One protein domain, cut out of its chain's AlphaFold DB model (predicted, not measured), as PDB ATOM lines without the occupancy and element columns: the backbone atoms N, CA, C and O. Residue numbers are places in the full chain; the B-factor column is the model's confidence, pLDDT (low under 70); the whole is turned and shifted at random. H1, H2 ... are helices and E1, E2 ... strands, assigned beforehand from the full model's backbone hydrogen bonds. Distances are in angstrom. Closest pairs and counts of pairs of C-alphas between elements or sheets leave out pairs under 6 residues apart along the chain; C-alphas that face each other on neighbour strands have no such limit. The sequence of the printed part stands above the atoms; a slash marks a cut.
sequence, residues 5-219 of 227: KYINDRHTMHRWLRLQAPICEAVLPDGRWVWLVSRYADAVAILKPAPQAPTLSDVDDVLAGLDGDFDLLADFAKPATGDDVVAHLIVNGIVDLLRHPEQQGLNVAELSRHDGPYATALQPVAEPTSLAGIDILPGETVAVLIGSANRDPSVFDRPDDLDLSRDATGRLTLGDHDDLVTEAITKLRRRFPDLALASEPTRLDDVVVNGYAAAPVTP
ATOM      1  N   LYS A   5     -29.851 -35.668 -20.356       59.34
ATOM      2  CA  LYS A   5     -29.977 -36.882 -21.173       59.34
ATOM      3  C   LYS A   5     -30.479 -36.570 -22.586       59.34
ATOM      4  O   LYS A   5     -30.043 -37.217 -23.535       59.34
ATOM      5  N   TYR A   6     -31.359 -35.582 -22.743       66.62
ATOM      6  CA  TYR A   6     -31.758 -35.071 -24.057       66.62
ATOM      7  C   TYR A   6     -30.590 -34.411 -24.789       66.62
ATOM      8  O   TYR A   6     -30.450 -34.598 -25.992       66.62
ATOM      9  N   ILE A   7     -29.743 -33.661 -24.085       62.09
ATOM     10  CA  ILE A   7     -28.642 -32.924 -24.718       62.09
ATOM     11  C   ILE A   7     -27.614 -33.891 -25.311       62.09
ATOM     12  O   ILE A   7     -27.188 -33.694 -26.451       62.09
ATOM     13  N   ASN A   8     -27.314 -34.975 -24.588       61.38
ATOM     14  CA  ASN A   8     -26.341 -35.990 -24.990       61.38
ATOM     15  C   ASN A   8     -26.851 -36.991 -26.049       61.38
ATOM     16  O   ASN A   8     -26.040 -37.561 -26.771       61.38
ATOM     17  N   ASP A   9     -28.167 -37.208 -26.172       72.88
ATOM     18  CA  ASP A   9     -28.762 -38.133 -27.159       72.88
ATOM     19  C   ASP A   9     -29.972 -37.509 -27.880       72.88
ATOM     20  O   ASP A   9     -31.073 -38.072 -27.977       72.88
ATOM     21  N   ARG A  10     -29.779 -36.278 -28.369       80.75
ATOM     22  CA  ARG A  10     -30.863 -35.484 -28.965       80.75
ATOM     23  C   ARG A  10     -31.484 -36.157 -30.179       80.75
ATOM     24  O   ARG A  10     -32.701 -36.137 -30.310       80.75
ATOM     25  N   HIS A  11     -30.689 -36.790 -31.041       83.38
ATOM     26  CA  HIS A  11     -31.189 -37.349 -32.299       83.38
ATOM     27  C   HIS A  11     -32.095 -38.563 -32.083       83.38
ATOM     28  O   HIS A  11     -33.142 -38.662 -32.730       83.38
ATOM     29  N   THR A  12     -31.766 -39.435 -31.125       85.88
ATOM     30  CA  THR A  12     -32.645 -40.551 -30.752       85.88
ATOM     31  C   THR A  12     -33.960 -40.029 -30.183       85.88
ATOM     32  O   THR A  12     -35.032 -40.487 -30.591       85.88
ATOM     33  N   MET A  13     -33.903 -39.025 -29.301       87.50
ATOM     34  CA  MET A  13     -35.112 -38.403 -28.759       87.50
ATOM     35  C   MET A  13     -35.938 -37.715 -29.849       87.50
ATOM     36  O   MET A  13     -37.149 -37.903 -29.909       87.50
ATOM     37  N   HIS A  14     -35.305 -36.960 -30.747       91.81
ATOM     38  CA  HIS A  14     -35.969 -36.305 -31.876       91.81
ATOM     39  C   HIS A  14     -36.701 -37.316 -32.752       91.81
ATOM     40  O   HIS A  14     -37.868 -37.115 -33.083       91.81
ATOM     41  N   ARG A  15     -36.052 -38.437 -33.085       92.12
ATOM     42  CA  ARG A  15     -36.680 -39.521 -33.845       92.12
ATOM     43  C   ARG A  15     -37.885 -40.100 -33.109       92.12
ATOM     44  O   ARG A  15     -38.926 -40.318 -33.729       92.12
ATOM     45  N   TRP A  16     -37.755 -40.351 -31.807       91.88
ATOM     46  CA  TRP A  16     -38.859 -40.853 -30.993       91.88
ATOM     47  C   TRP A  16     -40.032 -39.866 -30.967       91.88
ATOM     48  O   TRP A  16     -41.157 -40.272 -31.250       91.88
ATOM     49  N   LEU A  17     -39.763 -38.578 -30.728       93.44
ATOM     50  CA  LEU A  17     -40.764 -37.510 -30.725       93.44
ATOM     51  C   LEU A  17     -41.508 -37.451 -32.061       93.44
ATOM     52  O   LEU A  17     -42.727 -37.584 -32.072       93.44
ATOM     53  N   ARG A  18     -40.799 -37.400 -33.197       93.50
ATOM     54  CA  ARG A  18     -41.435 -37.366 -34.532       93.50
ATOM     55  C   ARG A  18     -42.420 -38.515 -34.758       93.50
ATOM     56  O   ARG A  18     -43.441 -38.335 -35.429       93.50
ATOM     57  N   LEU A  19     -42.111 -39.698 -34.232       92.12
ATOM     58  CA  LEU A  19     -42.912 -40.904 -34.437       92.12
ATOM     59  C   LEU A  19     -44.054 -41.045 -33.428       92.12
ATOM     60  O   LEU A  19     -45.157 -41.405 -33.826       92.12
ATOM     61  N   GLN A  20     -43.786 -40.793 -32.148       92.94
ATOM     62  CA  GLN A  20     -44.683 -41.156 -31.047       92.94
ATOM     63  C   GLN A  20     -45.436 -39.961 -30.463       92.94
ATOM     64  O   GLN A  20     -46.572 -40.111 -30.024       92.94
ATOM     65  N   ALA A  21     -44.814 -38.783 -30.455       92.31
ATOM     66  CA  ALA A  21     -45.333 -37.582 -29.811       92.31
ATOM     67  C   ALA A  21     -44.890 -36.335 -30.600       92.31
ATOM     68  O   ALA A  21     -44.068 -35.554 -30.116       92.31
ATOM     69  N   PRO A  22     -45.360 -36.175 -31.855       92.81
ATOM     70  CA  PRO A  22     -44.832 -35.156 -32.758       92.81
ATOM     71  C   PRO A  22     -45.097 -33.735 -32.267       92.81
ATOM     72  O   PRO A  22     -44.293 -32.841 -32.549       92.81
ATOM     73  N   ILE A  23     -46.187 -33.585 -31.509       95.25
ATOM     74  CA  ILE A  23     -46.548 -32.407 -30.736       95.25
ATOM     75  C   ILE A  23     -46.849 -32.872 -29.312       95.25
ATOM     76  O   ILE A  23     -47.689 -33.756 -29.124       95.25
ATOM     77  N   CYS A  24     -46.161 -32.327 -28.313       94.50
ATOM     78  CA  CYS A  24     -46.401 -32.687 -26.916       94.50
ATOM     79  C   CYS A  24     -46.000 -31.575 -25.956       94.50
ATOM     80  O   CYS A  24     -45.161 -30.741 -26.272       94.50
ATOM     81  N   GLU A  25     -46.556 -31.596 -24.754       94.12
ATOM     82  CA  GLU A  25     -46.155 -30.681 -23.691       94.12
ATOM     83  C   GLU A  25     -44.755 -31.019 -23.156       94.12
ATOM     84  O   GLU A  25     -44.391 -32.191 -23.018       94.12
ATOM     85  N   ALA A  26     -43.975 -29.994 -22.818       91.25
ATOM     86  CA  ALA A  26     -42.702 -30.136 -22.122       91.25
ATOM     87  C   ALA A  26     -42.404 -28.934 -21.225       91.25
ATOM     88  O   ALA A  26     -43.083 -27.909 -21.265       91.25
ATOM     89  N   VAL A  27     -41.353 -29.067 -20.417       88.94
ATOM     90  CA  VAL A  27     -40.848 -28.007 -19.543       88.94
ATOM     91  C   VAL A  27     -39.388 -27.758 -19.903       88.94
ATOM     92  O   VAL A  27     -38.582 -28.687 -19.882       88.94
ATOM     93  N   LEU A  28     -39.067 -26.516 -20.263       84.12
ATOM     94  CA  LEU A  28     -37.702 -26.065 -20.536       84.12
ATOM     95  C   LEU A  28     -36.841 -26.113 -19.257       84.12
ATOM     96  O   LEU A  28     -37.391 -26.103 -18.153       84.12
ATOM     97  N   PRO A  29     -35.498 -26.100 -19.366       78.69
ATOM     98  CA  PRO A  29     -34.608 -26.089 -18.199       78.69
ATOM     99  C   PRO A  29     -34.871 -24.946 -17.203       78.69
ATOM    100  O   PRO A  29     -34.649 -25.100 -16.006       78.69
ATOM    101  N   ASP A  30     -35.391 -23.814 -17.682       80.88
ATOM    102  CA  ASP A  30     -35.763 -22.657 -16.859       80.88
ATOM    103  C   ASP A  30     -37.144 -22.776 -16.177       80.88
ATOM    104  O   ASP A  30     -37.592 -21.845 -15.506       80.88
ATOM    105  N   GLY A  31     -37.827 -23.912 -16.336       86.69
ATOM    106  CA  GLY A  31     -39.127 -24.199 -15.732       86.69
ATOM    107  C   GLY A  31     -40.335 -23.721 -16.540       86.69
ATOM    108  O   GLY A  31     -41.469 -23.971 -16.124       86.69
ATOM    109  N   ARG A  32     -40.145 -23.061 -17.691       89.12
ATOM    110  CA  ARG A  32     -41.264 -22.652 -18.554       89.12
ATOM    111  C   ARG A  32     -41.885 -23.856 -19.258       89.12
ATOM    112  O   ARG A  32     -41.184 -24.658 -19.869       89.12
ATOM    113  N   TRP A  33     -43.210 -23.945 -19.213       93.94
ATOM    114  CA  TRP A  33     -43.980 -24.910 -19.997       93.94
ATOM    115  C   TRP A  33     -44.092 -24.458 -21.460       93.94
ATOM    116  O   TRP A  33     -44.259 -23.266 -21.729       93.94
ATOM    117  N   VAL A  34     -43.991 -25.407 -22.392       94.56
ATOM    118  CA  VAL A  34     -44.069 -25.184 -23.843       94.56
ATOM    119  C   VAL A  34     -44.730 -26.366 -24.556       94.56
ATOM    120  O   VAL A  34     -44.656 -27.505 -24.094       94.56
ATOM    121  N   TRP A  35     -45.274 -26.110 -25.744       96.31
ATOM    122  CA  TRP A  35     -45.558 -27.150 -26.733       96.31
ATOM    123  C   TRP A  35     -44.292 -27.467 -27.532       96.31
ATOM    124  O   TRP A  35     -43.740 -26.584 -28.177       96.31
ATOM    125  N   LEU A  36     -43.828 -28.711 -27.538       94.81
ATOM    126  CA  LEU A  36     -42.788 -29.177 -28.455       94.81
ATOM    127  C   LEU A  36     -43.389 -29.515 -29.808       94.81
ATOM    128  O   LEU A  36     -44.422 -30.170 -29.866       94.81
ATOM    129  N   VAL A  37     -42.691 -29.149 -30.881       95.19
ATOM    130  CA  VAL A  37     -43.012 -29.549 -32.257       95.19
ATOM    131  C   VAL A  37     -41.768 -30.143 -32.900       95.19
ATOM    132  O   VAL A  37     -40.713 -29.514 -32.915       95.19
ATOM    133  N   SER A  38     -41.875 -31.364 -33.426       94.94
ATOM    134  CA  SER A  38     -40.711 -32.132 -33.902       94.94
ATOM    135  C   SER A  38     -40.726 -32.485 -35.392       94.94
ATOM    136  O   SER A  38     -39.664 -32.800 -35.935       94.94
ATOM    137  N   ARG A  39     -41.891 -32.451 -36.052       95.06
ATOM    138  CA  ARG A  39     -42.037 -32.752 -37.486       95.06
ATOM    139  C   ARG A  39     -41.838 -31.513 -38.340       95.06
ATOM    140  O   ARG A  39     -42.179 -30.406 -37.932       95.06
ATOM    141  N   TYR A  40     -41.344 -31.720 -39.555       94.69
ATOM    142  CA  TYR A  40     -41.055 -30.630 -40.483       94.69
ATOM    143  C   TYR A  40     -42.309 -29.844 -40.890       94.69
ATOM    144  O   TYR A  40     -42.309 -28.618 -40.832       94.69
ATOM    145  N   ALA A  41     -43.390 -30.535 -41.267       93.62
ATOM    146  CA  ALA A  41     -44.618 -29.875 -41.720       93.62
ATOM    147  C   ALA A  41     -45.222 -28.961 -40.638       93.62
ATOM    148  O   ALA A  41     -45.631 -27.838 -40.924       93.62
ATOM    149  N   ASP A  42     -45.208 -29.430 -39.389       93.62
ATOM    150  CA  ASP A  42     -45.706 -28.684 -38.235       93.62
ATOM    151  C   ASP A  42     -44.773 -27.513 -37.878       93.62
ATOM    152  O   ASP A  42     -45.233 -26.422 -37.546       93.62
ATOM    153  N   ALA A  43     -43.455 -27.707 -38.006       92.94
ATOM    154  CA  ALA A  43     -42.468 -26.648 -37.823       92.94
ATOM    155  C   ALA A  43     -42.681 -25.498 -38.818       92.94
ATOM    156  O   ALA A  43     -42.743 -24.345 -38.404       92.94
ATOM    157  N   VAL A  44     -42.862 -25.796 -40.109       91.12
ATOM    158  CA  VAL A  44     -43.115 -24.777 -41.147       91.12
ATOM    159  C   VAL A  44     -44.401 -23.993 -40.887       91.12
ATOM    160  O   VAL A  44     -44.445 -22.796 -41.151       91.12
ATOM    161  N   ALA A  45     -45.440 -24.635 -40.347       90.19
ATOM    162  CA  ALA A  45     -46.700 -23.961 -40.031       90.19
ATOM    163  C   ALA A  45     -46.569 -22.933 -38.891       90.19
ATOM    164  O   ALA A  45     -47.344 -21.979 -38.834       90.19
ATOM    165  N   ILE A  46     -45.604 -23.126 -37.985       88.81
ATOM    166  CA  ILE A  46     -45.400 -22.283 -36.799       88.81
ATOM    167  C   ILE A  46     -44.292 -21.253 -37.002       88.81
ATOM    168  O   ILE A  46     -44.406 -20.115 -36.534       88.81
ATOM    169  N   LEU A  47     -43.201 -21.650 -37.655       87.12
ATOM    170  CA  LEU A  47     -42.052 -20.784 -37.852       87.12
ATOM    171  C   LEU A  47     -42.464 -19.588 -38.698       87.12
ATOM    172  O   LEU A  47     -42.826 -19.694 -39.867       87.12
ATOM    173  N   LYS A  48     -42.363 -18.416 -38.084       70.62
ATOM    174  CA  LYS A  48     -42.377 -17.162 -38.828       70.62
ATOM    175  C   LYS A  48     -40.985 -16.983 -39.433       70.62
ATOM    176  O   LYS A  48     -40.019 -17.428 -38.807       70.62
ATOM    177  N   PRO A  49     -40.858 -16.338 -40.607       57.44
ATOM    178  CA  PRO A  49     -39.550 -15.972 -41.127       57.44
ATOM    179  C   PRO A  49     -38.759 -15.265 -40.026       57.44
ATOM    180  O   PRO A  49     -39.295 -14.392 -39.334       57.44
ATOM    181  N   ALA A  50     -37.517 -15.707 -39.826       45.31
ATOM    182  CA  ALA A  50     -36.641 -15.108 -38.837       45.31
ATOM    183  C   ALA A  50     -36.527 -13.599 -39.127       45.31
ATOM    184  O   ALA A  50     -36.469 -13.206 -40.298       45.31
ATOM    185  N   PRO A  51     -36.525 -12.727 -38.102       37.16
ATOM    186  CA  PRO A  51     -36.107 -11.347 -38.313       37.16
ATOM    187  C   PRO A  51     -34.716 -11.351 -38.960       37.16
ATOM    188  O   PRO A  51     -33.902 -12.216 -38.639       37.16
ATOM    189  N   GLN A  52     -34.461 -10.410 -39.879       36.78
ATOM    190  CA  GLN A  52     -33.164 -10.278 -40.551       36.78
ATOM    191  C   GLN A  52     -32.042 -10.319 -39.514       36.78
ATOM    192  O   GLN A  52     -31.996  -9.485 -38.606       36.78
ATOM    193  N   ALA A  53     -31.182 -11.325 -39.635       37.25
ATOM    194  CA  ALA A  53     -30.025 -11.457 -38.776       37.25
ATOM    195  C   ALA A  53     -29.002 -10.358 -39.124       37.25
ATOM    196  O   ALA A  53     -28.904  -9.947 -40.287       37.25
ATOM    197  N   PRO A  54     -28.273  -9.835 -38.126       38.47
ATOM    198  CA  PRO A  54     -27.204  -8.877 -38.354       38.47
ATOM    199  C   PRO A  54     -26.086  -9.468 -39.226       38.47
ATOM    200  O   PRO A  54     -25.919 -10.678 -39.368       38.47
ATOM    201  N   THR A  55     -25.343  -8.570 -39.862       43.28
ATOM    202  CA  THR A  55     -24.180  -8.877 -40.692       43.28
ATOM    203  C   THR A  55     -22.962  -9.106 -39.813       43.28
ATOM    204  O   THR A  55     -22.550  -8.182 -39.113       43.28
ATOM    205  N   LEU A  56     -22.339 -10.277 -39.923       46.75
ATOM    206  CA  LEU A  56     -21.054 -10.530 -39.283       46.75
ATOM    207  C   LEU A  56     -19.988  -9.635 -39.916       46.75
ATOM    208  O   LEU A  56     -19.691  -9.754 -41.108       46.75
ATOM    209  N   SER A  57     -19.438  -8.722 -39.121       49.59
ATOM    210  CA  SER A  57     -18.215  -8.012 -39.470       49.59
ATOM    211  C   SER A  57     -17.038  -8.981 -39.352       49.59
ATOM    212  O   SER A  57     -16.710  -9.429 -38.259       49.59
ATOM    213  N   ASP A  58     -16.458  -9.273 -40.514       53.12
ATOM    214  CA  ASP A  58     -15.130  -9.825 -40.784       53.12
ATOM    215  C   ASP A  58     -14.883 -11.313 -40.463       53.12
ATOM    216  O   ASP A  58     -14.411 -11.714 -39.406       53.12
ATOM    217  N   VAL A  59     -15.057 -12.143 -41.504       56.75
ATOM    218  CA  VAL A  59     -14.493 -13.509 -41.643       56.75
ATOM    219  C   VAL A  59     -13.030 -13.581 -41.196       56.75
ATOM    220  O   VAL A  59     -12.571 -14.620 -40.723       56.75
ATOM    221  N   ASP A  60     -12.293 -12.485 -41.357       56.78
ATOM    222  CA  ASP A  60     -10.891 -12.386 -40.986       56.78
ATOM    223  C   ASP A  60     -10.668 -12.490 -39.469       56.78
ATOM    224  O   ASP A  60      -9.634 -13.022 -39.078       56.78
ATOM    225  N   ASP A  61     -11.631 -12.115 -38.621       58.22
ATOM    226  CA  ASP A  61     -11.536 -12.303 -37.165       58.22
ATOM    227  C   ASP A  61     -11.688 -13.782 -36.780       58.22
ATOM    228  O   ASP A  61     -10.916 -14.303 -35.970       58.22
ATOM    229  N   VAL A  62     -12.611 -14.497 -37.439       56.53
ATOM    230  CA  VAL A  62     -12.749 -15.958 -37.301       56.53
ATOM    231  C   VAL A  62     -11.468 -16.657 -37.756       56.53
ATOM    232  O   VAL A  62     -11.023 -17.597 -37.108       56.53
ATOM    233  N   LEU A  63     -10.847 -16.201 -38.851       56.84
ATOM    234  CA  LEU A  63      -9.602 -16.779 -39.367       56.84
ATOM    235  C   LEU A  63      -8.361 -16.397 -38.544       56.84
ATOM    236  O   LEU A  63      -7.453 -17.216 -38.407       56.84
ATOM    237  N   ALA A  64      -8.294 -15.175 -38.007       55.59
ATOM    238  CA  ALA A  64      -7.213 -14.720 -37.131       55.59
ATOM    239  C   ALA A  64      -7.208 -15.516 -35.822       55.59
ATOM    240  O   ALA A  64      -6.151 -15.929 -35.339       55.59
ATOM    241  N   GLY A  65      -8.401 -15.837 -35.324       52.97
ATOM    242  CA  GLY A  65      -8.637 -16.845 -34.306       52.97
ATOM    243  C   GLY A  65      -8.420 -18.289 -34.778       52.97
ATOM    244  O   GLY A  65      -9.107 -19.152 -34.269       52.97
ATOM    245  N   LEU A  66      -7.522 -18.594 -35.728       50.56
ATOM    246  CA  LEU A  66      -7.086 -19.968 -36.071       50.56
ATOM    247  C   LEU A  66      -5.553 -20.128 -36.145       50.56
ATOM    248  O   LEU A  66      -5.051 -21.214 -36.430       50.56
ATOM    249  N   ASP A  67      -4.779 -19.069 -35.887       50.44
ATOM    250  CA  ASP A  67      -3.322 -19.029 -36.093       50.44
ATOM    251  C   ASP A  67      -2.437 -19.530 -34.905       50.44
ATOM    252  O   ASP A  67      -1.218 -19.361 -34.944       50.44
ATOM    253  N   GLY A  68      -2.998 -20.173 -33.866       52.50
ATOM    254  CA  GLY A  68      -2.331 -20.637 -32.621       52.50
ATOM    255  C   GLY A  68      -2.481 -22.146 -32.301       52.50
ATOM    256  O   GLY A  68      -2.995 -22.904 -33.116       52.50
ATOM    257  N   ASP A  69      -2.023 -22.612 -31.126       47.94
ATOM    258  CA  ASP A  69      -2.360 -23.957 -30.599       47.94
ATOM    259  C   ASP A  69      -3.845 -23.940 -30.178       47.94
ATOM    260  O   ASP A  69      -4.196 -23.311 -29.180       47.94
ATOM    261  N   PHE A  70      -4.729 -24.530 -30.993       50.53
ATOM    262  CA  PHE A  70      -6.147 -24.147 -31.038       50.53
ATOM    263  C   PHE A  70      -7.118 -25.082 -30.288       50.53
ATOM    264  O   PHE A  70      -7.261 -26.259 -30.621       50.53
ATOM    265  N   ASP A  71      -7.883 -24.506 -29.355       55.50
ATOM    266  CA  ASP A  71      -9.270 -24.902 -29.080       55.50
ATOM    267  C   ASP A  71     -10.156 -23.943 -29.880       55.50
ATOM    268  O   ASP A  71     -10.160 -22.744 -29.601       55.50
ATOM    269  N   LEU A  72     -10.826 -24.444 -30.925       53.06
ATOM    270  CA  LEU A  72     -11.515 -23.649 -31.956       53.06
ATOM    271  C   LEU A  72     -12.510 -22.603 -31.416       53.06
ATOM    272  O   LEU A  72     -12.957 -21.774 -32.203       53.06
ATOM    273  N   LEU A  73     -12.892 -22.631 -30.128       53.53
ATOM    274  CA  LEU A  73     -14.005 -21.832 -29.604       53.53
ATOM    275  C   LEU A  73     -13.890 -21.288 -28.167       53.53
ATOM    276  O   LEU A  73     -14.921 -20.987 -27.565       53.53
ATOM    277  N   ALA A  74     -12.698 -21.032 -27.622       47.75
ATOM    278  CA  ALA A  74     -12.630 -20.378 -26.302       47.75
ATOM    279  C   ALA A  74     -13.316 -18.982 -26.258       47.75
ATOM    280  O   ALA A  74     -13.773 -18.566 -25.192       47.75
ATOM    281  N   ASP A  75     -13.468 -18.290 -27.399       41.56
ATOM    282  CA  ASP A  75     -14.117 -16.966 -27.483       41.56
ATOM    283  C   ASP A  75     -15.616 -16.979 -27.854       41.56
ATOM    284  O   ASP A  75     -16.310 -15.988 -27.599       41.56
ATOM    285  N   PHE A  76     -16.132 -18.099 -28.380       48.47
ATOM    286  CA  PHE A  76     -17.510 -18.237 -28.890       48.47
ATOM    287  C   PHE A  76     -18.448 -19.001 -27.941       48.47
ATOM    288  O   PHE A  76     -19.606 -19.258 -28.263       48.47
ATOM    289  N   ALA A  77     -17.981 -19.340 -26.737       44.03
ATOM    290  CA  ALA A  77     -18.812 -19.855 -25.650       44.03
ATOM    291  C   ALA A  77     -19.643 -18.729 -24.984       44.03
ATOM    292  O   ALA A  77     -19.571 -18.513 -23.772       44.03
ATOM    293  N   LYS A  78     -20.397 -17.958 -25.777       46.00
ATOM    294  CA  LYS A  78     -21.238 -16.828 -25.339       46.00
ATOM    295  C   LYS A  78     -22.681 -17.014 -25.841       46.00
ATOM    296  O   LYS A  78     -22.895 -17.756 -26.794       46.00
ATOM    297  N   PRO A  79     -23.690 -16.423 -25.171       41.25
ATOM    298  CA  PRO A  79     -25.096 -16.596 -25.545       41.25
ATOM    299  C   PRO A  79     -25.349 -16.134 -26.982       41.25
ATOM    300  O   PRO A  79     -24.856 -15.075 -27.352       41.25
ATOM    301  N   ALA A  80     -26.154 -16.887 -27.741       49.62
ATOM    302  CA  ALA A  80     -26.407 -16.625 -29.157       49.62
ATOM    303  C   ALA A  80     -26.962 -15.219 -29.417       49.62
ATOM    304  O   ALA A  80     -28.167 -14.963 -29.330       49.62
ATOM    305  N   THR A  81     -26.062 -14.319 -29.796       49.56
ATOM    306  CA  THR A  81     -26.391 -13.128 -30.567       49.56
ATOM    307  C   THR A  81     -26.292 -13.461 -32.060       49.56
ATOM    308  O   THR A  81     -25.796 -14.522 -32.442       49.56
ATOM    309  N   GLY A  82     -26.832 -12.607 -32.933       49.53
ATOM    310  CA  GLY A  82     -26.892 -12.896 -34.373       49.53
ATOM    311  C   GLY A  82     -25.527 -13.095 -35.046       49.53
ATOM    312  O   GLY A  82     -25.457 -13.786 -36.056       49.53
ATOM    313  N   ASP A  83     -24.447 -12.577 -34.462       52.97
ATOM    314  CA  ASP A  83     -23.086 -12.778 -34.968       52.97
ATOM    315  C   ASP A  83     -22.518 -14.155 -34.550       52.97
ATOM    316  O   ASP A  83     -21.718 -14.754 -35.266       52.97
ATOM    317  N   ASP A  84     -23.000 -14.747 -33.454       66.12
ATOM    318  CA  ASP A  84     -22.496 -16.032 -32.946       66.12
ATOM    319  C   ASP A  84     -23.028 -17.240 -33.746       66.12
ATOM    320  O   ASP A  84     -22.375 -18.281 -33.835       66.12
ATOM    321  N   VAL A  85     -24.202 -17.130 -34.387       73.56
ATOM    322  CA  VAL A  85     -24.835 -18.281 -35.069       73.56
ATOM    323  C   VAL A  85     -24.110 -18.706 -36.343       73.56
ATOM    324  O   VAL A  85     -24.040 -19.899 -36.642       73.56
ATOM    325  N   VAL A  86     -23.522 -17.764 -37.080       78.62
ATOM    326  CA  VAL A  86     -22.689 -18.078 -38.252       78.62
ATOM    327  C   VAL A  86     -21.378 -18.723 -37.807       78.62
ATOM    328  O   VAL A  86     -20.950 -19.691 -38.431       78.62
ATOM    329  N   ALA A  87     -20.771 -18.260 -36.709       78.25
ATOM    330  CA  ALA A  87     -19.576 -18.887 -36.148       78.25
ATOM    331  C   ALA A  87     -19.851 -20.338 -35.719       78.25
ATOM    332  O   ALA A  87     -19.099 -21.245 -36.084       78.25
ATOM    333  N   HIS A  88     -20.979 -20.588 -35.043       82.56
ATOM    334  CA  HIS A  88     -21.417 -21.949 -34.730       82.56
ATOM    335  C   HIS A  88     -21.635 -22.795 -35.990       82.56
ATOM    336  O   HIS A  88     -21.206 -23.945 -36.019       82.56
ATOM    337  N   LEU A  89     -22.233 -22.242 -37.052       88.25
ATOM    338  CA  LEU A  89     -22.404 -22.968 -38.314       88.25
ATOM    339  C   LEU A  89     -21.061 -23.298 -38.983       88.25
ATOM    340  O   LEU A  89     -20.894 -24.406 -39.487       88.25
ATOM    341  N   ILE A  90     -20.098 -22.374 -38.968       87.62
ATOM    342  CA  ILE A  90     -18.746 -22.621 -39.486       87.62
ATOM    343  C   ILE A  90     -18.108 -23.786 -38.727       87.62
ATOM    344  O   ILE A  90     -17.632 -24.732 -39.356       87.62
ATOM    345  N   VAL A  91     -18.134 -23.764 -37.391       86.88
ATOM    346  CA  VAL A  91     -17.502 -24.823 -36.587       86.88
ATOM    347  C   VAL A  91     -18.214 -26.154 -36.744       86.88
ATOM    348  O   VAL A  91     -17.545 -27.160 -36.974       86.88
ATOM    349  N   ASN A  92     -19.544 -26.177 -36.680       91.50
ATOM    350  CA  ASN A  92     -20.304 -27.405 -36.892       91.50
ATOM    351  C   ASN A  92     -20.012 -27.989 -38.277       91.50
ATOM    352  O   ASN A  92     -19.725 -29.177 -38.393       91.50
ATOM    353  N   GLY A  93     -19.975 -27.137 -39.306       93.44
ATOM    354  CA  GLY A  93     -19.624 -27.538 -40.662       93.44
ATOM    355  C   GLY A  93     -18.217 -28.126 -40.770       93.44
ATOM    356  O   GLY A  93     -18.029 -29.147 -41.425       93.44
ATOM    357  N   ILE A  94     -17.221 -27.532 -40.105       92.06
ATOM    358  CA  ILE A  94     -15.855 -28.079 -40.060       92.06
ATOM    359  C   ILE A  94     -15.843 -29.433 -39.359       92.06
ATOM    360  O   ILE A  94     -15.265 -30.375 -39.891       92.06
ATOM    361  N   VAL A  95     -16.478 -29.555 -38.191       92.88
ATOM    362  CA  VAL A  95     -16.530 -30.821 -37.448       92.88
ATOM    363  C   VAL A  95     -17.206 -31.911 -38.282       92.88
ATOM    364  O   VAL A  95     -16.677 -33.020 -38.357       92.88
ATOM    365  N   ASP A  96     -18.309 -31.599 -38.962       95.44
ATOM    366  CA  ASP A  96     -18.987 -32.518 -39.878       95.44
ATOM    367  C   ASP A  96     -18.069 -32.966 -41.021       95.44
ATOM    368  O   ASP A  96     -17.966 -34.163 -41.286       95.44
ATOM    369  N   LEU A  97     -17.350 -32.041 -41.663       95.81
ATOM    370  CA  LEU A  97     -16.407 -32.370 -42.737       95.81
ATOM    371  C   LEU A  97     -15.212 -33.198 -42.239       95.81
ATOM    372  O   LEU A  97     -14.775 -34.114 -42.930       95.81
ATOM    373  N   LEU A  98     -14.688 -32.909 -41.044       93.19
ATOM    374  CA  LEU A  98     -13.586 -33.669 -40.440       93.19
ATOM    375  C   LEU A  98     -14.011 -35.080 -40.017       93.19
ATOM    376  O   LEU A  98     -13.189 -35.996 -40.027       93.19
ATOM    377  N   ARG A  99     -15.285 -35.268 -39.654       95.25
ATOM    378  CA  ARG A  99     -15.875 -36.583 -39.356       95.25
ATOM    379  C   ARG A  99     -16.183 -37.402 -40.609       95.25
ATOM    380  O   ARG A  99     -16.240 -38.624 -40.507       95.25
ATOM    381  N   HIS A 100     -16.337 -36.743 -41.756       96.25
ATOM    382  CA  HIS A 100     -16.687 -37.360 -43.036       96.25
ATOM    383  C   HIS A 100     -15.682 -36.979 -44.140       96.25
ATOM    384  O   HIS A 100     -16.059 -36.356 -45.140       96.25
ATOM    385  N   PRO A 101     -14.385 -37.317 -43.991       94.12
ATOM    386  CA  PRO A 101     -13.341 -36.920 -44.940       94.12
ATOM    387  C   PRO A 101     -13.533 -37.502 -46.353       94.12
ATOM    388  O   PRO A 101     -12.914 -37.037 -47.311       94.12
ATOM    389  N   GLU A 102     -14.376 -38.525 -46.507       94.38
ATOM    390  CA  GLU A 102     -14.777 -39.086 -47.794       94.38
ATOM    391  C   GLU A 102     -15.705 -38.165 -48.603       94.38
ATOM    392  O   GLU A 102     -15.746 -38.277 -49.833       94.38
ATOM    393  N   GLN A 103     -16.421 -37.244 -47.947       93.19
ATOM    394  CA  GLN A 103     -17.306 -36.283 -48.600       93.19
ATOM    395  C   GLN A 103     -16.484 -35.210 -49.323       93.19
ATOM    396  O   GLN A 103     -15.672 -34.493 -48.737       93.19
ATOM    397  N   GLN A 104     -16.695 -35.088 -50.633       87.44
ATOM    398  CA  GLN A 104     -15.980 -34.132 -51.477       87.44
ATOM    399  C   GLN A 104     -16.793 -32.848 -51.674       87.44
ATOM    400  O   GLN A 104     -18.020 -32.872 -51.728       87.44
ATOM    401  N   GLY A 105     -16.099 -31.723 -51.862       91.81
ATOM    402  CA  GLY A 105     -16.730 -30.421 -52.091       91.81
ATOM    403  C   GLY A 105     -17.144 -29.702 -50.804       91.81
ATOM    404  O   GLY A 105     -16.549 -29.915 -49.745       91.81
ATOM    405  N   LEU A 106     -18.099 -28.782 -50.934       95.81
ATOM    406  CA  LEU A 106     -18.666 -27.987 -49.848       95.81
ATOM    407  C   LEU A 106     -20.107 -27.617 -50.213       95.81
ATOM    408  O   LEU A 106     -20.349 -27.062 -51.281       95.81
ATOM    409  N   ASN A 107     -21.044 -27.924 -49.320       96.31
ATOM    410  CA  ASN A 107     -22.456 -27.591 -49.461       96.31
ATOM    411  C   ASN A 107     -22.968 -27.088 -48.106       96.31
ATOM    412  O   ASN A 107     -23.316 -27.879 -47.231       96.31
ATOM    413  N   VAL A 108     -22.967 -25.765 -47.917       95.19
ATOM    414  CA  VAL A 108     -23.372 -25.147 -46.642       95.19
ATOM    415  C   VAL A 108     -24.841 -25.400 -46.330       95.19
ATOM    416  O   VAL A 108     -25.186 -25.576 -45.161       95.19
ATOM    417  N   ALA A 109     -25.693 -25.500 -47.351       95.06
ATOM    418  CA  ALA A 109     -27.082 -25.873 -47.156       95.06
ATOM    419  C   ALA A 109     -27.198 -27.242 -46.474       95.06
ATOM    420  O   ALA A 109     -27.923 -27.382 -45.489       95.06
ATOM    421  N   GLU A 110     -26.437 -28.234 -46.937       97.06
ATOM    422  CA  GLU A 110     -26.436 -29.547 -46.300       97.06
ATOM    423  C   GLU A 110     -25.820 -29.510 -44.897       97.06
ATOM    424  O   GLU A 110     -26.400 -30.084 -43.978       97.06
ATOM    425  N   LEU A 111     -24.706 -28.802 -44.690       95.94
ATOM    426  CA  LEU A 111     -24.089 -28.675 -43.358       95.94
ATOM    427  C   LEU A 111     -25.054 -28.028 -42.349       95.94
ATOM    428  O   LEU A 111     -25.204 -28.489 -41.222       95.94
ATOM    429  N   SER A 112     -25.778 -26.996 -42.781       93.81
ATOM    430  CA  SER A 112     -26.778 -26.290 -41.977       93.81
ATOM    431  C   SER A 112     -28.031 -27.134 -41.715       93.81
ATOM    432  O   SER A 112     -28.670 -27.002 -40.665       93.81
ATOM    433  N   ARG A 113     -28.398 -28.037 -42.632       95.31
ATOM    434  CA  ARG A 113     -29.457 -29.028 -42.400       95.31
ATOM    435  C   ARG A 113     -28.993 -30.092 -41.403       95.31
ATOM    436  O   ARG A 113     -29.720 -30.395 -40.458       95.31
ATOM    437  N   HIS A 114     -27.811 -30.659 -41.629       94.81
ATOM    438  CA  HIS A 114     -27.280 -31.776 -40.863       94.81
ATOM    439  C   HIS A 114     -26.945 -31.353 -39.429       94.81
ATOM    440  O   HIS A 114     -27.501 -31.912 -38.490       94.81
ATOM    441  N   ASP A 115     -26.141 -30.319 -39.212       91.88
ATOM    442  CA  ASP A 115     -25.761 -29.881 -37.864       91.88
ATOM    443  C   ASP A 115     -25.785 -28.356 -37.731       91.88
ATOM    444  O   ASP A 115     -24.877 -27.742 -37.187       91.88
ATOM    445  N   GLY A 116     -26.834 -27.699 -38.232       89.75
ATOM    446  CA  GLY A 116     -26.931 -26.242 -38.153       89.75
ATOM    447  C   GLY A 116     -27.056 -25.691 -36.722       89.75
ATOM    448  O   GLY A 116     -27.343 -26.438 -35.784       89.75
ATOM    449  N   PRO A 117     -26.866 -24.373 -36.541       85.31
ATOM    450  CA  PRO A 117     -26.620 -23.755 -35.235       85.31
ATOM    451  C   PRO A 117     -27.866 -23.586 -34.356       85.31
ATOM    452  O   PRO A 117     -27.736 -23.286 -33.172       85.31
ATOM    453  N   TYR A 118     -29.072 -23.792 -34.894       84.75
ATOM    454  CA  TYR A 118     -30.313 -23.752 -34.119       84.75
ATOM    455  C   TYR A 118     -30.786 -25.165 -33.780       84.75
ATOM    456  O   TYR A 118     -31.167 -25.941 -34.655       84.75
ATOM    457  N   ALA A 119     -30.811 -25.484 -32.486       84.06
ATOM    458  CA  ALA A 119     -31.456 -26.684 -31.968       84.06
ATOM    459  C   ALA A 119     -32.978 -26.496 -31.887       84.06
ATOM    460  O   ALA A 119     -33.729 -27.359 -32.351       84.06
ATOM    461  N   THR A 120     -33.415 -25.363 -31.326       87.00
ATOM    462  CA  THR A 120     -34.823 -25.063 -31.029       87.00
ATOM    463  C   THR A 120     -35.134 -23.591 -31.283       87.00
ATOM    464  O   THR A 120     -34.357 -22.728 -30.892       87.00
ATOM    465  N   ALA A 121     -36.297 -23.292 -31.862       87.62
ATOM    466  CA  ALA A 121     -36.854 -21.940 -31.930       87.62
ATOM    467  C   ALA A 121     -38.048 -21.810 -30.972       87.62
ATOM    468  O   ALA A 121     -38.942 -22.656 -30.982       87.62
ATOM    469  N   LEU A 122     -38.069 -20.761 -30.143       88.38
ATOM    470  CA  LEU A 122     -39.185 -20.471 -29.238       88.38
ATOM    471  C   LEU A 122     -40.124 -19.448 -29.883       88.38
ATOM    472  O   LEU A 122     -39.786 -18.271 -30.001       88.38
ATOM    473  N   GLN A 123     -41.316 -19.899 -30.262       88.69
ATOM    474  CA  GLN A 123     -42.314 -19.115 -30.972       88.69
ATOM    475  C   GLN A 123     -43.519 -18.825 -30.060       88.69
ATOM    476  O   GLN A 123     -44.288 -19.741 -29.757       88.69
ATOM    477  N   PRO A 124     -43.729 -17.574 -29.611       91.06
ATOM    478  CA  PRO A 124     -44.956 -17.216 -28.914       91.06
ATOM    479  C   PRO A 124     -46.139 -17.202 -29.889       91.06
ATOM    480  O   PRO A 124     -46.063 -16.636 -30.988       91.06
ATOM    481  N   VAL A 125     -47.252 -17.798 -29.470       91.38
ATOM    482  CA  VAL A 125     -48.497 -17.849 -30.237       91.38
ATOM    483  C   VAL A 125     -49.296 -16.575 -29.981       91.38
ATOM    484  O   VAL A 125     -49.674 -16.274 -28.852       91.38
ATOM    485  N   ALA A 126     -49.528 -15.793 -31.037       89.25
ATOM    486  CA  ALA A 126     -50.236 -14.511 -30.947       89.25
ATOM    487  C   ALA A 126     -51.743 -14.633 -31.221       89.25
ATOM    488  O   ALA A 126     -52.524 -13.795 -30.777       89.25
ATOM    489  N   GLU A 127     -52.147 -15.672 -31.947       90.12
ATOM    490  CA  GLU A 127     -53.523 -15.939 -32.359       90.12
ATOM    491  C   GLU A 127     -53.829 -17.436 -32.222       90.12
ATOM    492  O   GLU A 127     -52.897 -18.241 -32.303       90.12
ATOM    493  N   PRO A 128     -55.097 -17.834 -32.004       92.00
ATOM    494  CA  PRO A 128     -55.454 -19.242 -31.859       92.00
ATOM    495  C   PRO A 128     -54.943 -20.061 -33.046       92.00
ATOM    496  O   PRO A 128     -55.249 -19.750 -34.196       92.00
ATOM    497  N   THR A 129     -54.155 -21.096 -32.764       92.19
ATOM    498  CA  THR A 129     -53.483 -21.903 -33.785       92.19
ATOM    499  C   THR A 129     -53.823 -23.370 -33.571       92.19
ATOM    500  O   THR A 129     -53.545 -23.909 -32.509       92.19
ATOM    501  N   SER A 130     -54.399 -24.029 -34.577       91.81
ATOM    502  CA  SER A 130     -54.627 -25.480 -34.539       91.81
ATOM    503  C   SER A 130     -53.506 -26.196 -35.291       91.81
ATOM    504  O   SER A 130     -53.368 -26.015 -36.502       91.81
ATOM    505  N   LEU A 131     -52.755 -27.055 -34.601       89.62
ATOM    506  CA  LEU A 131     -51.648 -27.828 -35.163       89.62
ATOM    507  C   LEU A 131     -51.888 -29.324 -34.941       89.62
ATOM    508  O   LEU A 131     -52.009 -29.777 -33.809       89.62
ATOM    509  N   ALA A 132     -52.028 -30.088 -36.026       85.31
ATOM    510  CA  ALA A 132     -52.377 -31.516 -36.006       85.31
ATOM    511  C   ALA A 132     -53.551 -31.892 -35.060       85.31
ATOM    512  O   ALA A 132     -53.560 -32.970 -34.468       85.31
ATOM    513  N   GLY A 133     -54.552 -31.012 -34.935       87.62
ATOM    514  CA  GLY A 133     -55.726 -31.215 -34.076       87.62
ATOM    515  C   GLY A 133     -55.542 -30.806 -32.611       87.62
ATOM    516  O   GLY A 133     -56.426 -31.086 -31.805       87.62
ATOM    517  N   ILE A 134     -54.423 -30.165 -32.265       91.88
ATOM    518  CA  ILE A 134     -54.178 -29.545 -30.959       91.88
ATOM    519  C   ILE A 134     -54.413 -28.044 -31.086       91.88
ATOM    520  O   ILE A 134     -53.795 -27.389 -31.928       91.88
ATOM    521  N   ASP A 135     -55.284 -27.512 -30.234       94.06
ATOM    522  CA  ASP A 135     -55.524 -26.078 -30.122       94.06
ATOM    523  C   ASP A 135     -54.467 -25.444 -29.214       94.06
ATOM    524  O   ASP A 135     -54.395 -25.742 -28.023       94.06
ATOM    525  N   ILE A 136     -53.660 -24.559 -29.791       93.94
ATOM    526  CA  ILE A 136     -52.638 -23.771 -29.105       93.94
ATOM    527  C   ILE A 136     -53.185 -22.358 -28.915       93.94
ATOM    528  O   ILE A 136     -53.575 -21.679 -29.877       93.94
ATOM    529  N   LEU A 137     -53.248 -21.920 -27.662       94.44
ATOM    530  CA  LEU A 137     -53.921 -20.684 -27.286       94.44
ATOM    531  C   LEU A 137     -52.987 -19.465 -27.375       94.44
ATOM    532  O   LEU A 137     -51.775 -19.582 -27.180       94.44
ATOM    533  N   PRO A 138     -53.535 -18.257 -27.617       94.19
ATOM    534  CA  PRO A 138     -52.756 -17.027 -27.534       94.19
ATOM    535  C   PRO A 138     -52.035 -16.891 -26.185       94.19
ATOM    536  O   PRO A 138     -52.645 -17.042 -25.128       94.19
ATOM    537  N   GLY A 139     -50.745 -16.561 -26.229       90.81
ATOM    538  CA  GLY A 139     -49.872 -16.450 -25.057       90.81
ATOM    539  C   GLY A 139     -49.100 -17.728 -24.716       90.81
ATOM    540  O   GLY A 139     -48.125 -17.652 -23.968       90.81
ATOM    541  N   GLU A 140     -49.467 -18.876 -25.288       95.00
ATOM    542  CA  GLU A 140     -48.674 -20.102 -25.181       95.00
ATOM    543  C   GLU A 140     -47.418 -20.021 -26.062       95.00
ATOM    544  O   GLU A 140     -47.339 -19.242 -27.015       95.00
ATOM    545  N   THR A 141     -46.399 -20.811 -25.726       93.38
ATOM    546  CA  THR A 141     -45.135 -20.853 -26.472       93.38
ATOM    547  C   THR A 141     -44.942 -22.222 -27.104       93.38
ATOM    548  O   THR A 141     -45.071 -23.247 -26.435       93.38
ATOM    549  N   VAL A 142     -44.580 -22.223 -28.385       94.06
ATOM    550  CA  VAL A 142     -44.167 -23.413 -29.124       94.06
ATOM    551  C   VAL A 142     -42.648 -23.443 -29.221       94.06
ATOM    552  O   VAL A 142     -42.029 -22.518 -29.734       94.06
ATOM    553  N   ALA A 143     -42.040 -24.518 -28.748       92.50
ATOM    554  CA  ALA A 143     -40.646 -24.853 -28.967       92.50
ATOM    555  C   ALA A 143     -40.535 -25.766 -30.198       92.50
ATOM    556  O   ALA A 143     -40.795 -26.971 -30.146       92.50
ATOM    557  N   VAL A 144     -40.155 -25.175 -31.328       93.25
ATOM    558  CA  VAL A 144     -39.944 -25.888 -32.589       93.25
ATOM    559  C   VAL A 144     -38.548 -26.495 -32.591       93.25
ATOM    560  O   VAL A 144     -37.556 -25.770 -32.598       93.25
ATOM    561  N   LEU A 145     -38.455 -27.822 -32.615       92.81
ATOM    562  CA  LEU A 145     -37.190 -28.553 -32.651       92.81
ATOM    563  C   LEU A 145     -36.613 -28.542 -34.076       92.81
ATOM    564  O   LEU A 145     -36.797 -29.490 -34.841       92.81
ATOM    565  N   ILE A 146     -35.902 -27.473 -34.437       92.25
ATOM    566  CA  ILE A 146     -35.304 -27.270 -35.768       92.25
ATOM    567  C   ILE A 146     -34.411 -28.447 -36.175       92.25
ATOM    568  O   ILE A 146     -34.577 -29.003 -37.262       92.25
ATOM    569  N   GLY A 147     -33.530 -28.900 -35.276       90.25
ATOM    570  CA  GLY A 147     -32.654 -30.049 -35.539       90.25
ATOM    571  C   GLY A 147     -33.417 -31.359 -35.783       90.25
ATOM    572  O   GLY A 147     -32.940 -32.232 -36.510       90.25
ATOM    573  N   SER A 148     -34.626 -31.482 -35.222       94.44
ATOM    574  CA  SER A 148     -35.520 -32.610 -35.482       94.44
ATOM    575  C   SER A 148     -36.181 -32.492 -36.852       94.44
ATOM    576  O   SER A 148     -36.167 -33.454 -37.617       94.44
ATOM    577  N   ALA A 149     -36.742 -31.324 -37.164       94.44
ATOM    578  CA  ALA A 149     -37.424 -31.063 -38.427       94.44
ATOM    579  C   ALA A 149     -36.481 -31.227 -39.631       94.44
ATOM    580  O   ALA A 149     -36.833 -31.876 -40.611       94.44
ATOM    581  N   ASN A 150     -35.240 -30.744 -39.529       95.00
ATOM    582  CA  ASN A 150     -34.209 -30.925 -40.558       95.00
ATOM    583  C   ASN A 150     -33.753 -32.384 -40.753       95.00
ATOM    584  O   ASN A 150     -33.039 -32.693 -41.711       95.00
ATOM    585  N   ARG A 151     -34.167 -33.287 -39.856       94.88
ATOM    586  CA  ARG A 151     -33.962 -34.737 -39.948       94.88
ATOM    587  C   ARG A 151     -35.271 -35.513 -40.143       94.88
ATOM    588  O   ARG A 151     -35.357 -36.700 -39.812       94.88
ATOM    589  N   ASP A 152     -36.320 -34.860 -40.630       96.12
ATOM    590  CA  ASP A 152     -37.590 -35.523 -40.909       96.12
ATOM    591  C   ASP A 152     -37.494 -36.360 -42.204       96.12
ATOM    592  O   ASP A 152     -37.302 -35.790 -43.283       96.12
ATOM    593  N   PRO A 153     -37.648 -37.700 -42.137       95.94
ATOM    594  CA  PRO A 153     -37.544 -38.567 -43.312       95.94
ATOM    595  C   PRO A 153     -38.690 -38.384 -44.315       95.94
ATOM    596  O   PRO A 153     -38.606 -38.899 -45.426       95.94
ATOM    597  N   SER A 154     -39.768 -37.677 -43.952       94.81
ATOM    598  CA  SER A 154     -40.816 -37.311 -44.915       94.81
ATOM    599  C   SER A 154     -40.371 -36.228 -45.905       94.81
ATOM    600  O   SER A 154     -41.024 -36.051 -46.931       94.81
ATOM    601  N   VAL A 155     -39.264 -35.531 -45.615       95.69
ATOM    602  CA  VAL A 155     -38.723 -34.432 -46.431       95.69
ATOM    603  C   VAL A 155     -37.316 -34.736 -46.932       95.69
ATOM    604  O   VAL A 155     -37.030 -34.540 -48.110       95.69
ATOM    605  N   PHE A 156     -36.441 -35.243 -46.062       96.00
ATOM    606  CA  PHE A 156     -35.049 -35.535 -46.397       96.00
ATOM    607  C   PHE A 156     -34.800 -37.044 -46.367       96.00
ATOM    608  O   PHE A 156     -34.859 -37.663 -45.307       96.00
ATOM    609  N   ASP A 157     -34.489 -37.641 -47.519       95.50
ATOM    610  CA  ASP A 157     -34.090 -39.055 -47.592       95.50
ATOM    611  C   ASP A 157     -32.790 -39.308 -46.815       95.50
ATOM    612  O   ASP A 157     -31.906 -38.457 -46.839       95.50
ATOM    613  N   ARG A 158     -32.636 -40.456 -46.146       95.62
ATOM    614  CA  ARG A 158     -31.477 -40.749 -45.270       95.62
ATOM    615  C   ARG A 158     -31.074 -39.530 -44.406       95.62
ATOM    616  O   ARG A 158     -29.970 -39.008 -44.548       95.62
ATOM    617  N   PRO A 159     -31.984 -39.012 -43.561       95.62
ATOM    618  CA  PRO A 159     -31.833 -37.691 -42.947       95.62
ATOM    619  C   PRO A 159     -30.674 -37.589 -41.950       95.62
ATOM    620  O   PRO A 159     -30.214 -36.482 -41.662       95.62
ATOM    621  N   ASP A 160     -30.234 -38.724 -41.410       94.31
ATOM    622  CA  ASP A 160     -29.131 -38.807 -40.455       94.31
ATOM    623  C   ASP A 160     -27.755 -38.823 -41.142       94.31
ATOM    624  O   ASP A 160     -26.753 -38.597 -40.473       94.31
ATOM    625  N   ASP A 161     -27.703 -39.044 -42.461       95.62
ATOM    626  CA  ASP A 161     -26.460 -39.046 -43.228       95.62
ATOM    627  C   ASP A 161     -26.114 -37.620 -43.677       95.62
ATOM    628  O   ASP A 161     -26.987 -36.868 -44.134       95.62
ATOM    629  N   LEU A 162     -24.825 -37.280 -43.628       97.12
ATOM    630  CA  LEU A 162     -24.284 -36.128 -44.339       97.12
ATOM    631  C   LEU A 162     -24.128 -36.475 -45.828       97.12
ATOM    632  O   LEU A 162     -23.396 -37.400 -46.183       97.12
ATOM    633  N   ASP A 163     -24.794 -35.724 -46.706       97.00
ATOM    634  CA  ASP A 163     -24.696 -35.893 -48.158       97.00
ATOM    635  C   ASP A 163     -24.487 -34.540 -48.844       97.00
ATOM    636  O   ASP A 163     -25.445 -33.825 -49.148       97.00
ATOM    637  N   LEU A 164     -23.228 -34.176 -49.117       97.12
ATOM    638  CA  LEU A 164     -22.903 -32.866 -49.700       97.12
ATOM    639  C   LEU A 164     -23.457 -32.674 -51.124       97.12
ATOM    640  O   LEU A 164     -23.430 -31.555 -51.635       97.12
ATOM    641  N   SER A 165     -23.988 -33.720 -51.764       95.81
ATOM    642  CA  SER A 165     -24.665 -33.615 -53.062       95.81
ATOM    643  C   SER A 165     -26.164 -33.305 -52.955       95.81
ATOM    644  O   SER A 165     -26.807 -33.028 -53.970       95.81
ATOM    645  N   ARG A 166     -26.730 -33.332 -51.741       95.38
ATOM    646  CA  ARG A 166     -28.157 -33.117 -51.491       95.38
ATOM    647  C   ARG A 166     -28.590 -31.685 -51.808       95.38
ATOM    648  O   ARG A 166     -27.954 -30.715 -51.396       95.38
ATOM    649  N   ASP A 167     -29.758 -31.553 -52.435       94.50
ATOM    650  CA  ASP A 167     -30.517 -30.301 -52.409       94.50
ATOM    651  C   ASP A 167     -31.144 -30.104 -51.018       94.50
ATOM    652  O   ASP A 167     -32.148 -30.722 -50.662       94.50
ATOM    653  N   ALA A 168     -30.500 -29.261 -50.211       93.12
ATOM    654  CA  ALA A 168     -30.909 -28.924 -48.850       93.12
ATOM    655  C   ALA A 168     -31.462 -27.488 -48.739       93.12
ATOM    656  O   ALA A 168     -31.439 -26.873 -47.666       93.12
ATOM    657  N   THR A 169     -31.970 -26.925 -49.843       86.50
ATOM    658  CA  THR A 169     -32.581 -25.580 -49.864       86.50
ATOM    659  C   THR A 169     -33.790 -25.459 -48.932       86.50
ATOM    660  O   THR A 169     -34.026 -24.391 -48.378       86.50
ATOM    661  N   GLY A 170     -34.503 -26.562 -48.676       87.56
ATOM    662  CA  GLY A 170     -35.652 -26.617 -47.766       87.56
ATOM    663  C   GLY A 170     -35.330 -26.680 -46.265       87.56
ATOM    664  O   GLY A 170     -36.243 -26.880 -45.472       87.56
ATOM    665  N   ARG A 171     -34.075 -26.579 -45.820       92.06
ATOM    666  CA  ARG A 171     -33.747 -26.604 -44.376       92.06
ATOM    667  C   ARG A 171     -34.372 -25.426 -43.609       92.06
ATOM    668  O   ARG A 171     -34.559 -24.349 -44.163       92.06
ATOM    669  N   LEU A 172     -34.613 -25.603 -42.310       88.75
ATOM    670  CA  LEU A 172     -35.260 -24.610 -41.437       88.75
ATOM    671  C   LEU A 172     -34.280 -23.811 -40.552       88.75
ATOM    672  O   LEU A 172     -34.693 -23.258 -39.537       88.75
ATOM    673  N   THR A 173     -32.986 -23.782 -40.890       75.69
ATOM    674  CA  THR A 173     -31.929 -23.186 -40.042       75.69
ATOM    675  C   THR A 173     -31.493 -21.794 -40.502       75.69
ATOM    676  O   THR A 173     -31.920 -20.799 -39.932       75.69
ATOM    677  N   LEU A 174     -30.618 -21.708 -41.507       68.50
ATOM    678  CA  LEU A 174     -30.032 -20.462 -42.009       68.50
ATOM    679  C   LEU A 174     -29.834 -20.582 -43.517       68.50
ATOM    680  O   LEU A 174     -29.244 -21.574 -43.942       68.50
ATOM    681  N   GLY A 175     -30.308 -19.584 -44.273       67.94
ATOM    682  CA  GLY A 175     -30.147 -19.465 -45.730       67.94
ATOM    683  C   GLY A 175     -29.334 -18.251 -46.181       67.94
ATOM    684  O   GLY A 175     -28.493 -18.364 -47.065       67.94
ATOM    685  N   ASP A 176     -29.526 -17.105 -45.529       74.88
ATOM    686  CA  ASP A 176     -28.994 -15.817 -46.002       74.88
ATOM    687  C   ASP A 176     -27.474 -15.636 -45.795       74.88
ATOM    688  O   ASP A 176     -26.897 -14.663 -46.276       74.88
ATOM    689  N   HIS A 177     -26.808 -16.568 -45.103       78.56
ATOM    690  CA  HIS A 177     -25.370 -16.507 -44.797       78.56
ATOM    691  C   HIS A 177     -24.539 -17.591 -45.503       78.56
ATOM    692  O   HIS A 177     -23.355 -17.746 -45.200       78.56
ATOM    693  N   ASP A 178     -25.130 -18.345 -46.435       87.25
ATOM    694  CA  ASP A 178     -24.467 -19.484 -47.083       87.25
ATOM    695  C   ASP A 178     -23.160 -19.100 -47.785       87.25
ATOM    696  O   ASP A 178     -22.160 -19.808 -47.651       87.25
ATOM    697  N   ASP A 179     -23.141 -17.965 -48.486       86.81
ATOM    698  CA  ASP A 179     -21.958 -17.489 -49.212       86.81
ATOM    699  C   ASP A 179     -20.809 -17.145 -48.253       86.81
ATOM    700  O   ASP A 179     -19.662 -17.540 -48.478       86.81
ATOM    701  N   LEU A 180     -21.125 -16.482 -47.134       82.12
ATOM    702  CA  LEU A 180     -20.153 -16.095 -46.108       82.12
ATOM    703  C   LEU A 180     -19.515 -17.324 -45.447       82.12
ATOM    704  O   LEU A 180     -18.294 -17.417 -45.310       82.12
ATOM    705  N   VAL A 181     -20.345 -18.297 -45.068       86.06
ATOM    706  CA  VAL A 181     -19.891 -19.563 -44.475       86.06
ATOM    707  C   VAL A 181     -19.071 -20.364 -45.487       86.06
ATOM    708  O   VAL A 181     -18.037 -20.938 -45.134       86.06
ATOM    709  N   THR A 182     -19.493 -20.377 -46.755       91.31
ATOM    710  CA  THR A 182     -18.773 -21.045 -47.845       91.31
ATOM    711  C   THR A 182     -17.371 -20.465 -47.993       91.31
ATOM    712  O   THR A 182     -16.393 -21.217 -48.054       91.31
ATOM    713  N   GLU A 183     -17.255 -19.136 -48.016       87.06
ATOM    714  CA  GLU A 183     -15.975 -18.438 -48.101       87.06
ATOM    715  C   GLU A 183     -15.069 -18.774 -46.907       87.06
ATOM    716  O   GLU A 183     -13.910 -19.151 -47.106       87.06
ATOM    717  N   ALA A 184     -15.599 -18.704 -45.682       84.25
ATOM    718  CA  ALA A 184     -14.850 -18.982 -44.459       84.25
ATOM    719  C   ALA A 184     -14.298 -20.419 -44.423       84.25
ATOM    720  O   ALA A 184     -13.086 -20.618 -44.277       84.25
ATOM    721  N   ILE A 185     -15.154 -21.427 -44.636       89.00
ATOM    722  CA  ILE A 185     -14.746 -22.842 -44.636       89.00
ATOM    723  C   ILE A 185     -13.744 -23.120 -45.767       89.00
ATOM    724  O   ILE A 185     -12.760 -23.837 -45.570       89.00
ATOM    725  N   THR A 186     -13.944 -22.527 -46.948       90.75
ATOM    726  CA  THR A 186     -13.025 -22.687 -48.085       90.75
ATOM    727  C   THR A 186     -11.641 -22.120 -47.776       90.75
ATOM    728  O   THR A 186     -10.632 -22.796 -48.006       90.75
ATOM    729  N   LYS A 187     -11.566 -20.899 -47.228       86.25
ATOM    730  CA  LYS A 187     -10.294 -20.276 -46.823       86.25
ATOM    731  C   LYS A 187      -9.567 -21.133 -45.788       86.25
ATOM    732  O   LYS A 187      -8.369 -21.371 -45.940       86.25
ATOM    733  N   LEU A 188     -10.292 -21.640 -44.795       83.19
ATOM    734  CA  LEU A 188      -9.754 -22.477 -43.726       83.19
ATOM    735  C   LEU A 188      -9.189 -23.800 -44.248       83.19
ATOM    736  O   LEU A 188      -8.022 -24.096 -43.998       83.19
ATOM    737  N   ARG A 189      -9.951 -24.546 -45.061       87.19
ATOM    738  CA  ARG A 189      -9.479 -25.799 -45.683       87.19
ATOM    739  C   ARG A 189      -8.268 -25.584 -46.585       87.19
ATOM    740  O   ARG A 189      -7.374 -26.421 -46.636       87.19
ATOM    741  N   ARG A 190      -8.213 -24.453 -47.297       86.38
ATOM    742  CA  ARG A 190      -7.046 -24.095 -48.118       86.38
ATOM    743  C   ARG A 190      -5.824 -23.779 -47.255       86.38
ATOM    744  O   ARG A 190      -4.698 -24.075 -47.657       86.38
ATOM    745  N   ARG A 191      -6.026 -23.140 -46.099       82.81
ATOM    746  CA  ARG A 191      -4.945 -22.734 -45.195       82.81
ATOM    747  C   ARG A 191      -4.369 -23.911 -44.410       82.81
ATOM    748  O   ARG A 191      -3.144 -23.991 -44.280       82.81
ATOM    749  N   PHE A 192      -5.242 -24.803 -43.953       85.62
ATOM    750  CA  PHE A 192      -4.943 -25.974 -43.133       85.62
ATOM    751  C   PHE A 192      -5.493 -27.243 -43.810       85.62
ATOM    752  O   PHE A 192      -6.528 -27.767 -43.399       85.62
ATOM    753  N   PRO A 193      -4.843 -27.731 -44.885       87.88
ATOM    754  CA  PRO A 193      -5.328 -28.893 -45.635       87.88
ATOM    755  C   PRO A 193      -5.284 -30.197 -44.828       87.88
ATOM    756  O   PRO A 193      -6.062 -31.104 -45.108       87.88
ATOM    757  N   ASP A 194      -4.411 -30.259 -43.819       87.88
ATOM    758  CA  ASP A 194      -4.222 -31.411 -42.933       87.88
ATOM    759  C   ASP A 194      -4.888 -31.199 -41.557       87.88
ATOM    760  O   ASP A 194      -4.502 -31.834 -40.573       87.88
ATOM    761  N   LEU A 195      -5.861 -30.278 -41.463       85.75
ATOM    762  CA  LEU A 195      -6.632 -30.055 -40.239       85.75
ATOM    763  C   LEU A 195      -7.334 -31.354 -39.821       85.75
ATOM    764  O   LEU A 195      -7.990 -32.000 -40.636       85.75
ATOM    765  N   ALA A 196      -7.232 -31.713 -38.544       88.62
ATOM    766  CA  ALA A 196      -7.883 -32.894 -37.982       88.62
ATOM    767  C   ALA A 196      -8.376 -32.629 -36.555       88.62
ATOM    768  O   ALA A 196      -7.835 -31.770 -35.861       88.62
ATOM    769  N   LEU A 197      -9.384 -33.381 -36.101       89.31
ATOM    770  CA  LEU A 197      -9.820 -33.354 -34.702       89.31
ATOM    771  C   LEU A 197      -8.723 -33.939 -33.799       89.31
ATOM    772  O   LEU A 197      -8.244 -35.047 -34.039       89.31
ATOM    773  N   ALA A 198      -8.345 -33.203 -32.756       85.81
ATOM    774  CA  ALA A 198      -7.360 -33.644 -31.766       85.81
ATOM    775  C   ALA A 198      -7.994 -34.536 -30.685       85.81
ATOM    776  O   ALA A 198      -7.350 -35.438 -30.149       85.81
ATOM    777  N   SER A 199      -9.262 -34.280 -30.364       86.12
ATOM    778  CA  SER A 199     -10.080 -35.052 -29.429       86.12
ATOM    779  C   SER A 199     -11.568 -34.870 -29.749       86.12
ATOM    780  O   SER A 199     -11.926 -34.125 -30.662       86.12
ATOM    781  N   GLU A 200     -12.439 -35.577 -29.024       89.06
ATOM    782  CA  GLU A 200     -13.887 -35.469 -29.220       89.06
ATOM    783  C   GLU A 200     -14.388 -34.060 -28.839       89.06
ATOM    784  O   GLU A 200     -14.165 -33.623 -27.703       89.06
ATOM    785  N   PRO A 201     -15.065 -33.343 -29.760       87.19
ATOM    786  CA  PRO A 201     -15.652 -32.041 -29.470       87.19
ATOM    787  C   PRO A 201     -16.719 -32.102 -28.370       87.19
ATOM    788  O   PRO A 201     -17.497 -33.050 -28.280       87.19
ATOM    789  N   THR A 202     -16.807 -31.050 -27.559       84.56
ATOM    790  CA  THR A 202     -17.794 -30.928 -26.476       84.56
ATOM    791  C   THR A 202     -18.907 -29.977 -26.892       84.56
ATOM    792  O   THR A 202     -18.627 -28.861 -27.324       84.56
ATOM    793  N   ARG A 203     -20.170 -30.397 -26.777       84.81
ATOM    794  CA  ARG A 203     -21.341 -29.568 -27.115       84.81
ATOM    795  C   ARG A 203     -21.614 -28.506 -26.049       84.81
ATOM    796  O   ARG A 203     -21.301 -28.705 -24.878       84.81
ATOM    797  N   LEU A 204     -22.227 -27.401 -26.465       80.88
ATOM    798  CA  LEU A 204     -22.839 -26.448 -25.540       80.88
ATOM    799  C   LEU A 204     -24.005 -27.107 -24.793       80.88
ATOM    800  O   LEU A 204     -24.795 -27.849 -25.383       80.88
ATOM    801  N   ASP A 205     -24.122 -26.783 -23.509       80.31
ATOM    802  CA  ASP A 205     -25.275 -27.117 -22.674       80.31
ATOM    803  C   ASP A 205     -26.395 -26.086 -22.905       80.31
ATOM    804  O   ASP A 205     -26.681 -25.232 -22.068       80.31
ATOM    805  N   ASP A 206     -26.949 -26.092 -24.121       78.44
ATOM    806  CA  ASP A 206     -27.971 -25.145 -24.566       78.44
ATOM    807  C   ASP A 206     -29.061 -25.865 -25.383       78.44
ATOM    808  O   ASP A 206     -28.802 -26.769 -26.192       78.44
ATOM    809  N   VAL A 207     -30.318 -25.490 -25.139       78.44
ATOM    810  CA  VAL A 207     -31.497 -26.078 -25.795       78.44
ATOM    811  C   VAL A 207     -31.912 -25.332 -27.062       78.44
ATOM    812  O   VAL A 207     -32.607 -25.908 -27.898       78.44
ATOM    813  N   VAL A 208     -31.504 -24.074 -27.212       81.12
ATOM    814  CA  VAL A 208     -31.757 -23.204 -28.367       81.12
ATOM    815  C   VAL A 208     -30.599 -23.297 -29.352       81.12
ATOM    816  O   VAL A 208     -30.829 -23.471 -30.549       81.12
ATOM    817  N   VAL A 209     -29.367 -23.240 -28.853       81.12
ATOM    818  CA  VAL A 209     -28.149 -23.248 -29.663       81.12
ATOM    819  C   VAL A 209     -27.618 -24.669 -29.815       81.12
ATOM    820  O   VAL A 209     -27.442 -25.411 -28.853       81.12
ATOM    821  N   ASN A 210     -27.333 -25.061 -31.051       85.00
ATOM    822  CA  ASN A 210     -26.590 -26.269 -31.376       85.00
ATOM    823  C   ASN A 210     -25.169 -25.871 -31.774       85.00
ATOM    824  O   ASN A 210     -24.900 -25.617 -32.942       85.00
ATOM    825  N   GLY A 211     -24.264 -25.803 -30.806       83.50
ATOM    826  CA  GLY A 211     -22.866 -25.458 -31.045       83.50
ATOM    827  C   GLY A 211     -21.923 -26.301 -30.200       83.50
ATOM    828  O   GLY A 211     -22.353 -27.115 -29.374       83.50
ATOM    829  N   TYR A 212     -20.629 -26.102 -30.411       82.12
ATOM    830  CA  TYR A 212     -19.579 -26.701 -29.600       82.12
ATOM    831  C   TYR A 212     -19.080 -25.696 -28.557       82.12
ATOM    832  O   TYR A 212     -18.841 -24.537 -28.871       82.12
ATOM    833  N   ALA A 213     -18.941 -26.145 -27.312       78.81
ATOM    834  CA  ALA A 213     -18.226 -25.422 -26.266       78.81
ATOM    835  C   ALA A 213     -16.707 -25.495 -26.490       78.81
ATOM    836  O   ALA A 213     -15.988 -24.562 -26.158       78.81
ATOM    837  N   ALA A 214     -16.239 -26.611 -27.057       76.06
ATOM    838  CA  ALA A 214     -14.849 -26.840 -27.431       76.06
ATOM    839  C   ALA A 214     -14.788 -27.801 -28.624       76.06
ATOM    840  O   ALA A 214     -15.539 -28.781 -28.675       76.06
ATOM    841  N   ALA A 215     -13.877 -27.551 -29.559       82.75
ATOM    842  CA  ALA A 215     -13.616 -28.437 -30.696       82.75
ATOM    843  C   ALA A 215     -12.101 -28.515 -30.941       82.75
ATOM    844  O   ALA A 215     -11.576 -27.828 -31.816       82.75
ATOM    845  N   PRO A 216     -11.366 -29.313 -30.149       82.00
ATOM    846  CA  PRO A 216      -9.911 -29.341 -30.233       82.00
ATOM    847  C   PRO A 216      -9.436 -29.891 -31.580       82.00
ATOM    848  O   PRO A 216      -9.895 -30.948 -32.024       82.00
ATOM    849  N   VAL A 217      -8.488 -29.202 -32.220       79.50
ATOM    850  CA  VAL A 217      -7.957 -29.575 -33.540       79.50
ATOM    851  C   VAL A 217      -6.439 -29.520 -33.595       79.50
ATOM    852  O   VAL A 217      -5.790 -28.730 -32.917       79.50
ATOM    853  N   THR A 218      -5.864 -30.348 -34.461       83.50
ATOM    854  CA  THR A 218      -4.472 -30.240 -34.888       83.50
ATOM    855  C   THR A 218      -4.432 -29.630 -36.291       83.50
ATOM    856  O   THR A 218      -4.950 -30.257 -37.217       83.50
ATOM    857  N   PRO A 219      -3.826 -28.447 -36.488       71.19
ATOM    858  CA  PRO A 219      -3.867 -27.736 -37.772       71.19
ATOM    859  C   PRO A 219      -3.000 -28.350 -38.881       71.19
ATOM    860  O   PRO A 219      -3.184 -28.018 -40.053       71.19
TER     861      PRO A 219
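What this domain is: This is residues 5 to 219 of the 227 residues of an uncharacterized protein of Kutzneria buriramensis (UniProt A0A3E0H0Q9). The body is elongated, with a small twisted four-stranded sheet in one half and crossed helices H5, H6 and H8 in the other, and short H7 between them. The hairpin E4 and E5 makes the tip beyond the sheet, while H4 packs on H8 and the short strand E7 lies near H5, with the closest C-alphas, those of His 88 and Tyr 212, 7.2 A apart. The printed part has 215 residues, mixed helices and strands with under half in named elements, in the order H1 H2 E1 E2 H3 H4 H5 H6 E3 E4 E5 E6 H7 H8 E7. The mixed sheet has the order E1 E2 E6 E3. The whole is compact, with a radius of gyration of the C-alphas of 17.5 A and spans of 53 by 32 by 32 A.

How they stand to each other: Begin at H1, residues 5 to 8, close to but not clearly touching H2, residues 10 to 20: the closest C-alphas, Tyr 6 and Met 13, are 6.7 A apart. Next, E1, residues 23 to 27, and E2, residues 33 to 37, form a hairpin, with N 26 and O 34 at 2.9 A. E6, residues 141 to 144, is parallel to E2, with N 143 and O 35 at 2.7 A. E3, residues 121 to 124, is antiparallel to E6, with N 123 and O 142 at 2.8 A. H2 only grazes this sheet. H3, residues 40 to 46, is on it at a height of 9.0 A, over E6. H7, residues 146 to 149, touches H3 at Tyr 40 and Ala 149, closest C-alphas 4.2 A apart. E4, residues 129 to 131, and E5, residues 134 to 136, form a hairpin, with N 131 and O 134 at 2.9 A. H5, residues 82 to 99, touches H6, residues 108 to 115, about perpendicular at 82 degrees, closest at C-alphas Gly 93 and Leu 111, 5.3 A. H8, residues 178 to 191, touches H5 at a steep tilt of 50 degrees, closest at C-alphas Val 181 and Ile 90, 6.0 A. H4, residues 59 to 64, touches H8, closest at C-alphas Val 59 and Ala 184, 6.2 A. E7, residues 212 to 214, pairs with no named strand. Every O i to N i+4 pair is within hydrogen-bond range in H2, H3, H4, H6 and H8, and 12 of 14 are in H5; H1 and H7 are too short for such a pair.

Where its parts are: Find C-alpha 5 at (-29.977, -36.882, -21.173), where H1 begins. H5 runs 26.6 A from C-alpha 82 at (-26.892, -12.896, -34.373); H8 measures 19.9 A and H2 15.1 A. E7 ends at C-alpha 214, (-14.849, -26.840, -27.431).

The domain as a whole: The farthest C-alphas, Gly 68 and Gly 133, are 54.5 A apart. The printed part has no cut; the links H3 to H4, H4 to H5, H7 to H8 and H8 to E7 are long. Look for pLDDT under 70 at residues 5 to 8, 49 to 84 and 174 to 175.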